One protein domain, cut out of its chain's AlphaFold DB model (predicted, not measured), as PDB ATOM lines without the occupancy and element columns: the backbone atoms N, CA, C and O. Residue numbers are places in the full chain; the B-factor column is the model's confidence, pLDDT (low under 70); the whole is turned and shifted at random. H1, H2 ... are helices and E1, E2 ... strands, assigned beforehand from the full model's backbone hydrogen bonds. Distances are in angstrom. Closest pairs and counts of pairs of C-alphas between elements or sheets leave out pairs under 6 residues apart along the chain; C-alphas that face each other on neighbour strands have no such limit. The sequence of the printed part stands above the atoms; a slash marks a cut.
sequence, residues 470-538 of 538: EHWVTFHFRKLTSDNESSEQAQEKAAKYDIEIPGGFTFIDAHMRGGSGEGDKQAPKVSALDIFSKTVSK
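What this domain is: This is residues 470 to 538 of the 538 residues of an uncharacterized protein of Bacillus thuringiensis (UniProt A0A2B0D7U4). Two long antiparallel strands, E1 and E2, lie side by side as a narrow ribbon along the length of the domain, with the short helix H2 packed by E1 and the short helix H1 packed by E2. At one end a long loop extends past the ribbon, and its residues 516 to 521 stick out. The printed part has 69 residues with two named helices and two named strands, in the order E1, H1, E2, H2; the class is mixed, helices and strands, with under half of the residues in named elements. The whole is only just loose, close to compact, with a radius of gyration of the C-alphas of 13.7 A, and is elongated, spanning 45 by 24 by 17 A.

Where its parts are: E1, residues 472 to 479, begins at C-alpha 472 (-20.489, 11.743, 1.284) and is 23.7 A long. H1 is residues 488 to 495, 10.3 A. E2, residues 505 to 512, begins at C-alpha 505 (-13.634, 14.935, -20.450) and is 22.4 A long. H2, residues 528 to 536, 12.4 A, ends at C-alpha 536 (-8.018, 20.023, -10.599).

How they stand to each other: E1 and E2 are antiparallel neighbours, their directions 158 degrees apart. N 476 and O 508, 3.0 A, and N 510 and O 474, 2.8 A, are within hydrogen-bond range. The closest C-alphas of E1 and H2 are those of His 476 and Thr 535, 4.6 A apart. The closest C-alphas of H1 and E2 are those of Ala 490 and Phe 507, 5.4 A apart. H1 and H2 are apart. Residues 472 to 473 of E1 also pair, parallel, with residues 525 to 526. In H1 and H2 every O i to N i+4 pair is within hydrogen-bond range.

The domain as a whole: The two C-alphas farthest apart, those of Asp 483 and Gly 519, are 44.8 A apart. The printed part has no cut and ends at residue 538, the chain's last. The link from E2 to H2 is long, 15 residues. Mean pLDDT of the printed part is 73.7; residues 470 to 473, 482 to 484, 510 to 524 and 538 are under 70.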
ATOM      1  N   GLU A 470     -22.499  11.003   8.150       52.25
ATOM      2  CA  GLU A 470     -22.936  11.593   6.883       52.25
ATOM      3  C   GLU A 470     -22.408  10.758   5.707       52.25
ATOM      4  O   GLU A 470     -21.228  10.397   5.657       52.25
ATOM      5  N   HIS A 471     -23.281  10.401   4.763       62.16
ATOM      6  CA  HIS A 471     -22.876   9.755   3.517       62.16
ATOM      7  C   HIS A 471     -22.386  10.817   2.538       62.16
ATOM      8  O   HIS A 471     -23.175  11.626   2.070       62.16
ATOM      9  N   TRP A 472     -21.091  10.799   2.221       65.94
ATOM     10  CA  TRP A 472     -20.489  11.743   1.284       65.94
ATOM     11  C   TRP A 472     -20.350  11.117  -0.095       65.94
ATOM     12  O   TRP A 472     -19.790  10.025  -0.260       65.94
ATOM     13  N   VAL A 473     -20.832  11.833  -1.101       69.69
ATOM     14  CA  VAL A 473     -20.594  11.497  -2.499       69.69
ATOM     15  C   VAL A 473     -19.677  12.540  -3.102       69.69
ATOM     16  O   VAL A 473     -19.765  13.730  -2.812       69.69
ATOM     17  N   THR A 474     -18.746  12.060  -3.911       73.94
ATOM     18  CA  THR A 474     -17.719  12.877  -4.530       73.94
ATOM     19  C   THR A 474     -17.516  12.417  -5.957       73.94
ATOM     20  O   THR A 474     -17.649  11.236  -6.270       73.94
ATOM     21  N   PHE A 475     -17.201  13.342  -6.842       82.25
ATOM     22  CA  PHE A 475     -16.948  13.042  -8.239       82.25
ATOM     23  C   PHE A 475     -15.917  14.012  -8.795       82.25
ATOM     24  O   PHE A 475     -15.579  15.009  -8.159       82.25
ATOM     25  N   HIS A 476     -15.364  13.679  -9.954       84.25
ATOM     26  CA  HIS A 476     -14.403  14.524 -10.650       84.25
ATOM     27  C   HIS A 476     -14.458  14.289 -12.153       84.25
ATOM     28  O   HIS A 476     -14.913  13.236 -12.616       84.25
ATOM     29  N   PHE A 477     -13.937  15.259 -12.896       86.56
ATOM     30  CA  PHE A 477     -13.676  15.106 -14.319       86.56
ATOM     31  C   PHE A 477     -12.270  14.567 -14.562       86.56
ATOM     32  O   PHE A 477     -11.354  14.811 -13.777       86.56
ATOM     33  N   ARG A 478     -12.104  13.819 -15.653       84.69
ATOM     34  CA  ARG A 478     -10.803  13.344 -16.132       84.69
ATOM     35  C   ARG A 478     -10.684  13.619 -17.622       84.69
ATOM     36  O   ARG A 478     -11.607  13.284 -18.364       84.69
ATOM     37  N   LYS A 479      -9.565  14.200 -18.054       84.56
ATOM     38  CA  LYS A 479      -9.310  14.474 -19.471       84.56
ATOM     39  C   LYS A 479      -9.228  13.165 -20.262       84.56
ATOM     40  O   LYS A 479      -8.588  12.207 -19.817       84.56
ATOM     41  N   LEU A 480      -9.892  13.113 -21.409       83.56
ATOM     42  CA  LEU A 480      -9.791  12.003 -22.349       83.56
ATOM     43  C   LEU A 480      -8.491  12.118 -23.155       83.56
ATOM     44  O   LEU A 480      -7.968  13.204 -23.388       83.56
ATOM     45  N   THR A 481      -7.939  10.980 -23.569       77.12
ATOM     46  CA  THR A 481      -6.690  10.910 -24.350       77.12
ATOM     47  C   THR A 481      -6.854  11.325 -25.817       77.12
ATOM     48  O   THR A 481      -5.866  11.421 -26.536       77.12
ATOM     49  N   SER A 482      -8.087  11.555 -26.266       68.62
ATOM     50  CA  SER A 482      -8.476  12.014 -27.608       68.62
ATOM     51  C   SER A 482      -9.699  12.925 -27.465       68.62
ATOM     52  O   SER A 482     -10.413  12.786 -26.470       68.62
ATOM     53  N   ASP A 483      -9.960  13.809 -28.435       63.25
ATOM     54  CA  ASP A 483     -11.106  14.751 -28.457       63.25
ATOM     55  C   ASP A 483     -12.477  14.058 -28.642       63.25
ATOM     56  O   ASP A 483     -13.413  14.603 -29.220       63.25
ATOM     57  N   ASN A 484     -12.602  12.826 -28.155       68.19
ATOM     58  CA  ASN A 484     -13.813  12.030 -28.213       68.19
ATOM     59  C   ASN A 484     -14.836  12.505 -27.175       68.19
ATOM     60  O   ASN A 484     -14.492  13.020 -26.108       68.19
ATOM     61  N   GLU A 485     -16.112  12.269 -27.467       76.25
ATOM     62  CA  GLU A 485     -17.191  12.497 -26.512       76.25
ATOM     63  C   GLU A 485     -17.133  11.503 -25.343       76.25
ATOM     64  O   GLU A 485     -16.639  10.375 -25.450       76.25
ATOM     65  N   SER A 486     -17.652  11.935 -24.193       80.69
ATOM     66  CA  SER A 486     -17.830  11.060 -23.033       80.69
ATOM     67  C   SER A 486     -18.788   9.908 -23.355       80.69
ATOM     68  O   SER A 486     -19.776  10.098 -24.061       80.69
ATOM     69  N   SER A 487     -18.518   8.709 -22.826       85.12
ATOM     70  CA  SER A 487     -19.382   7.545 -23.056       85.12
ATOM     71  C   SER A 487     -20.791   7.755 -22.492       85.12
ATOM     72  O   SER A 487     -20.949   8.407 -21.460       85.12
ATOM     73  N   GLU A 488     -21.805   7.128 -23.097       85.19
ATOM     74  CA  GLU A 488     -23.200   7.180 -22.614       85.19
ATOM     75  C   GLU A 488     -23.306   6.817 -21.124       85.19
ATOM     76  O   GLU A 488     -23.974   7.500 -20.356       85.19
ATOM     77  N   GLN A 489     -22.545   5.819 -20.664       85.81
ATOM     78  CA  GLN A 489     -22.494   5.445 -19.245       85.81
ATOM     79  C   GLN A 489     -21.954   6.564 -18.341       85.81
ATOM     80  O   GLN A 489     -22.412   6.720 -17.206       85.81
ATOM     81  N   ALA A 490     -20.957   7.324 -18.803       84.75
ATOM     82  CA  ALA A 490     -20.451   8.472 -18.058       84.75
ATOM     83  C   ALA A 490     -21.505   9.588 -18.018       84.75
ATOM     84  O   ALA A 490     -21.731  10.158 -16.949       84.75
ATOM     85  N   GLN A 491     -22.194   9.836 -19.137       85.75
ATOM     86  CA  GLN A 491     -23.281  10.816 -19.233       85.75
ATOM     87  C   GLN A 491     -24.457  10.457 -18.310       85.75
ATOM     88  O   GLN A 491     -24.900  11.299 -17.531       85.75
ATOM     89  N   GLU A 492     -24.902   9.198 -18.302       84.38
ATOM     90  CA  GLU A 492     -25.948   8.703 -17.396       84.38
ATOM     91  C   GLU A 492     -25.559   8.855 -15.921       84.38
ATOM     92  O   GLU A 492     -26.387   9.206 -15.078       84.38
ATOM     93  N   LYS A 493     -24.290   8.594 -15.580       84.62
ATOM     94  CA  LYS A 493     -23.781   8.793 -14.216       84.62
ATOM     95  C   LYS A 493     -23.764  10.264 -13.822       84.62
ATOM     96  O   LYS A 493     -24.202  10.584 -12.721       84.62
ATOM     97  N   ALA A 494     -23.286  11.142 -14.698       84.75
ATOM     98  CA  ALA A 494     -23.257  12.582 -14.463       84.75
ATOM     99  C   ALA A 494     -24.681  13.154 -14.309       84.75
ATOM    100  O   ALA A 494     -24.952  13.922 -13.382       84.75
ATOM    101  N   ALA A 495     -25.628  12.682 -15.125       85.00
ATOM    102  CA  ALA A 495     -27.031  13.082 -15.062       85.00
ATOM    103  C   ALA A 495     -27.671  12.822 -13.683       85.00
ATOM    104  O   ALA A 495     -28.468  13.638 -13.226       85.00
ATOM    105  N   LYS A 496     -27.266  11.765 -12.956       82.81
ATOM    106  CA  LYS A 496     -27.741  11.497 -11.577       82.81
ATOM    107  C   LYS A 496     -27.422  12.623 -10.590       82.81
ATOM    108  O   LYS A 496     -28.089  12.742  -9.565       82.81
ATOM    109  N   TYR A 497     -26.393  13.416 -10.875       80.94
ATOM    110  CA  TYR A 497     -25.952  14.530 -10.037       80.94
ATOM    111  C   TYR A 497     -26.387  15.896 -10.581       80.94
ATOM    112  O   TYR A 497     -26.095  16.911  -9.941       80.94
ATOM    113  N   ASP A 498     -27.122  15.925 -11.698       84.50
ATOM    114  CA  ASP A 498     -27.455  17.119 -12.486       84.50
ATOM    115  C   ASP A 498     -26.217  17.866 -13.025       84.50
ATOM    116  O   ASP A 498     -26.223  19.101 -13.085       84.50
ATOM    117  N   ILE A 499     -25.135  17.149 -13.365       85.94
ATOM    118  CA  ILE A 499     -23.902  17.755 -13.888       85.94
ATOM    119  C   ILE A 499     -23.672  17.409 -15.362       85.94
ATOM    120  O   ILE A 499     -23.876  16.279 -15.793       85.94
ATOM    121  N   GLU A 500     -23.252  18.409 -16.133       86.44
ATOM    122  CA  GLU A 500     -22.923  18.283 -17.555       86.44
ATOM    123  C   GLU A 500     -21.433  17.975 -17.718       86.44
ATOM    124  O   GLU A 500     -20.590  18.597 -17.068       86.44
ATOM    125  N   ILE A 501     -21.090  17.023 -18.586       87.06
ATOM    126  CA  ILE A 501     -19.692  16.670 -18.844       87.06
ATOM    127  C   ILE A 501     -19.114  17.632 -19.890       87.06
ATOM    128  O   ILE A 501     -19.661  17.706 -20.989       87.06
ATOM    129  N   PRO A 502     -18.020  18.355 -19.588       86.06
ATOM    130  CA  PRO A 502     -17.317  19.166 -20.580       86.06
ATOM    131  C   PRO A 502     -16.792  18.320 -21.750       86.06
ATOM    132  O   PRO A 502     -16.371  17.178 -21.553       86.06
ATOM    133  N   GLY A 503     -16.753  18.892 -22.956       83.50
ATOM    134  CA  GLY A 503     -16.173  18.228 -24.131       83.50
ATOM    135  C   GLY A 503     -14.706  17.837 -23.907       83.50
ATOM    136  O   GLY A 503     -13.940  18.611 -23.336       83.50
ATOM    137  N   GLY A 504     -14.318  16.623 -24.313       84.31
ATOM    138  CA  GLY A 504     -12.969  16.083 -24.086       84.31
ATOM    139  C   GLY A 504     -12.703  15.573 -22.659       84.31
ATOM    140  O   GLY A 504     -11.564  15.234 -22.330       84.31
ATOM    141  N   PHE A 505     -13.728  15.489 -21.804       87.44
ATOM    142  CA  PHE A 505     -13.634  14.935 -20.450       87.44
ATOM    143  C   PHE A 505     -14.576  13.748 -20.253       87.44
ATOM    144  O   PHE A 505     -15.561  13.572 -20.960       87.44
ATOM    145  N   THR A 506     -14.282  12.928 -19.247       87.94
ATOM    146  CA  THR A 506     -15.190  11.909 -18.714       87.94
ATOM    147  C   THR A 506     -15.508  12.184 -17.248       87.94
ATOM    148  O   THR A 506     -14.787  12.923 -16.572       87.94
ATOM    149  N   PHE A 507     -16.589  11.588 -16.755       86.19
ATOM    150  CA  PHE A 507     -17.087  11.749 -15.395       86.19
ATOM    151  C   PHE A 507     -16.827  10.492 -14.567       86.19
ATOM    152  O   PHE A 507     -17.156   9.377 -14.981       86.19
ATOM    153  N   ILE A 508     -16.255  10.672 -13.377       83.56
ATOM    154  CA  ILE A 508     -15.974   9.575 -12.452       83.56
ATOM    155  C   ILE A 508     -16.567   9.915 -11.087       83.56
ATOM    156  O   ILE A 508     -16.107  10.831 -10.401       83.56
ATOM    157  N   ASP A 509     -17.552   9.124 -10.674       76.06
ATOM    158  CA  ASP A 509     -18.130   9.142  -9.337       76.06
ATOM    159  C   ASP A 509     -17.393   8.195  -8.385       76.06
ATOM    160  O   ASP A 509     -16.902   7.126  -8.752       76.06
ATOM    161  N   ALA A 510     -17.314   8.598  -7.123       68.44
ATOM    162  CA  ALA A 510     -16.875   7.757  -6.028       68.44
ATOM    163  C   ALA A 510     -17.806   7.961  -4.829       68.44
ATOM    164  O   ALA A 510     -18.165   9.075  -4.450       68.44
ATOM    165  N   HIS A 511     -18.185   6.861  -4.189       63.72
ATOM    166  CA  HIS A 511     -18.963   6.902  -2.957       63.72
ATOM    167  C   HIS A 511     -18.019   6.723  -1.773       63.72
ATOM    168  O   HIS A 511     -17.378   5.676  -1.647       63.72
ATOM    169  N   MET A 512     -17.949   7.708  -0.876       57.72
ATOM    170  CA  MET A 512     -17.268   7.521   0.402       57.72
ATOM    171  C   MET A 512     -18.262   6.892   1.381       57.72
ATOM    172  O   MET A 512     -19.108   7.562   1.973       57.72
ATOM    173  N   ARG A 513     -18.201   5.561   1.516       48.59
ATOM    174  CA  ARG A 513     -19.043   4.822   2.466       48.59
ATOM    175  C   ARG A 513     -18.543   5.043   3.895       48.59
ATOM    176  O   ARG A 513     -17.508   4.511   4.284       48.59
ATOM    177  N   GLY A 514     -19.329   5.749   4.704       46.16
ATOM    178  CA  GLY A 514     -19.333   5.530   6.151       46.16
ATOM    179  C   GLY A 514     -19.928   4.147   6.438       46.16
ATOM    180  O   GLY A 514     -20.983   3.818   5.900       46.16
ATOM    181  N   GLY A 515     -19.231   3.315   7.217       39.84
ATOM    182  CA  GLY A 515     -19.591   1.909   7.446       39.84
ATOM    183  C   GLY A 515     -21.035   1.687   7.919       39.84
ATOM    184  O   GLY A 515     -21.597   2.509   8.650       39.84
ATOM    185  N   SER A 516     -21.592   0.544   7.514       38.31
ATOM    186  CA  SER A 516     -22.986   0.113   7.659       38.31
ATOM    187  C   SER A 516     -23.562   0.284   9.067       38.31
ATOM    188  O   SER A 516     -23.005  -0.205  10.051       38.31
ATOM    189  N   GLY A 517     -24.712   0.942   9.138       40.12
ATOM    190  CA  GLY A 517     -25.660   0.886  10.242       40.12
ATOM    191  C   GLY A 517     -27.030   1.255   9.683       40.12
ATOM    192  O   GLY A 517     -27.125   2.179   8.881       40.12
ATOM    193  N   GLU A 518     -28.051   0.480  10.026       43.34
ATOM    194  CA  GLU A 518     -29.431   0.712   9.602       43.34
ATOM    195  C   GLU A 518     -29.984   2.002  10.223       43.34
ATOM    196  O   GLU A 518     -29.762   2.264  11.403       43.34
ATOM    197  N   GLY A 519     -30.736   2.771   9.428       41.47
ATOM    198  CA  GLY A 519     -31.598   3.850   9.916       41.47
ATOM    199  C   GLY A 519     -31.009   5.260   9.834       41.47
ATOM    200  O   GLY A 519     -30.564   5.802  10.832       41.47
ATOM    201  N   ASP A 520     -31.013   5.863   8.643       37.62
ATOM    202  CA  ASP A 520     -31.854   7.037   8.353       37.62
ATOM    203  C   ASP A 520     -31.699   7.464   6.885       37.62
ATOM    204  O   ASP A 520     -30.606   7.476   6.321       37.62
ATOM    205  N   LYS A 521     -32.822   7.802   6.240       44.38
ATOM    206  CA  LYS A 521     -32.922   8.211   4.827       44.38
ATOM    207  C   LYS A 521     -32.398   9.641   4.599       44.38
ATOM    208  O   LYS A 521     -33.112  10.473   4.042       44.38
ATOM    209  N   GLN A 522     -31.189   9.968   5.047       54.22
ATOM    210  CA  GLN A 522     -30.565  11.237   4.671       54.22
ATOM    211  C   GLN A 522     -29.926  11.098   3.288       54.22
ATOM    212  O   GLN A 522     -29.159  10.168   3.030       54.22
ATOM    213  N   ALA A 523     -30.289  12.004   2.377       60.50
ATOM    214  CA  ALA A 523     -29.649  12.097   1.072       60.50
ATOM    215  C   ALA A 523     -28.136  12.323   1.263       60.50
ATOM    216  O   ALA A 523     -27.748  13.030   2.196       60.50
ATOM    217  N   PRO A 524     -27.282  11.722   0.421       67.19
ATOM    218  CA  PRO A 524     -25.848  11.915   0.541       67.19
ATOM    219  C   PRO A 524     -25.475  13.390   0.355       67.19
ATOM    220  O   PRO A 524     -25.967  14.034  -0.572       67.19
ATOM    221  N   LYS A 525     -24.579  13.892   1.206       73.44
ATOM    222  CA  LYS A 525     -23.980  15.222   1.076       73.44
ATOM    223  C   LYS A 525     -22.947  15.244  -0.042       73.44
ATOM    224  O   LYS A 525     -22.237  14.254  -0.263       73.44
ATOM    225  N   VAL A 526     -22.837  16.379  -0.725       80.69
ATOM    226  CA  VAL A 526     -21.891  16.565  -1.830       80.69
ATOM    227  C   VAL A 526     -21.126  17.872  -1.637       80.69
ATOM    228  O   VAL A 526     -21.692  18.947  -1.778       80.69
ATOM    229  N   SER A 527     -19.824  17.792  -1.342       84.94
ATOM    230  CA  SER A 527     -18.971  18.983  -1.215       84.94
ATOM    231  C   SER A 527     -18.523  19.437  -2.600       84.94
ATOM    232  O   SER A 527     -17.770  18.731  -3.281       84.94
ATOM    233  N   ALA A 528     -18.964  20.628  -2.997       88.31
ATOM    234  CA  ALA A 528     -18.532  21.282  -4.226       88.31
ATOM    235  C   ALA A 528     -17.021  21.524  -4.212       88.31
ATOM    236  O   ALA A 528     -16.344  21.340  -5.223       88.31
ATOM    237  N   LEU A 529     -16.479  21.866  -3.042       86.00
ATOM    238  CA  LEU A 529     -15.055  22.112  -2.870       86.00
ATOM    239  C   LEU A 529     -14.224  20.829  -3.022       86.00
ATOM    240  O   LEU A 529     -13.161  20.855  -3.636       86.00
ATOM    241  N   ASP A 530     -14.708  19.681  -2.537       82.25
ATOM    242  CA  ASP A 530     -14.027  18.396  -2.751       82.25
ATOM    243  C   ASP A 530     -14.079  17.945  -4.220       82.25
ATOM    244  O   ASP A 530     -13.076  17.433  -4.729       82.25
ATOM    245  N   ILE A 531     -15.207  18.163  -4.912       84.56
ATOM    246  CA  ILE A 531     -15.335  17.923  -6.362       84.56
ATOM    247  C   ILE A 531     -14.307  18.749  -7.124       84.56
ATOM    248  O   ILE A 531     -13.559  18.217  -7.952       84.56
ATOM    249  N   PHE A 532     -14.262  20.044  -6.815       85.19
ATOM    250  CA  PHE A 532     -13.314  20.980  -7.387       85.19
ATOM    251  C   PHE A 532     -11.880  20.489  -7.188       85.19
ATOM    252  O   PHE A 532     -11.186  20.206  -8.165       85.19
ATOM    253  N   SER A 533     -11.472  20.274  -5.935       81.06
ATOM    254  CA  SER A 533     -10.102  19.889  -5.592       81.06
ATOM    255  C   SER A 533      -9.684  18.545  -6.195       81.06
ATOM    256  O   SER A 533      -8.524  18.373  -6.551       81.06
ATOM    257  N   LYS A 534     -10.600  17.575  -6.343       78.44
ATOM    258  CA  LYS A 534     -10.291  16.300  -7.022       78.44
ATOM    259  C   LYS A 534     -10.148  16.451  -8.522       78.44
ATOM    260  O   LYS A 534      -9.321  15.758  -9.109       78.44
ATOM    261  N   THR A 535     -10.964  17.306  -9.117       80.50
ATOM    262  CA  THR A 535     -10.937  17.534 -10.557       80.50
ATOM    263  C   THR A 535      -9.653  18.228 -10.972       80.50
ATOM    264  O   THR A 535      -8.994  17.761 -11.883       80.50
ATOM    265  N   VAL A 536      -9.248  19.283 -10.264       77.25
ATOM    266  CA  VAL A 536      -8.018  20.023 -10.599       77.25
ATOM    267  C   VAL A 536      -6.730  19.257 -10.266       77.25
ATOM    268  O   VAL A 536      -5.665  19.628 -10.737       77.25
ATOM    269  N   SER A 537      -6.810  18.194  -9.454       72.38
ATOM    270  CA  SER A 537      -5.665  17.334  -9.105       72.38
ATOM    271  C   SER A 537      -5.379  16.200 -10.101       72.38
ATOM    272  O   SER A 537      -4.448  15.426  -9.876       72.38
ATOM    273  N   LYS A 538      -6.218  16.022 -11.127       68.62
ATOM    274  CA  LYS A 538      -6.217  14.861 -12.031       68.62
ATOM    275  C   LYS A 538      -6.203  15.284 -13.484       68.62
ATOM    276  O   LYS A 538      -5.696  14.464 -14.284       68.62
TER     277      LYS A 538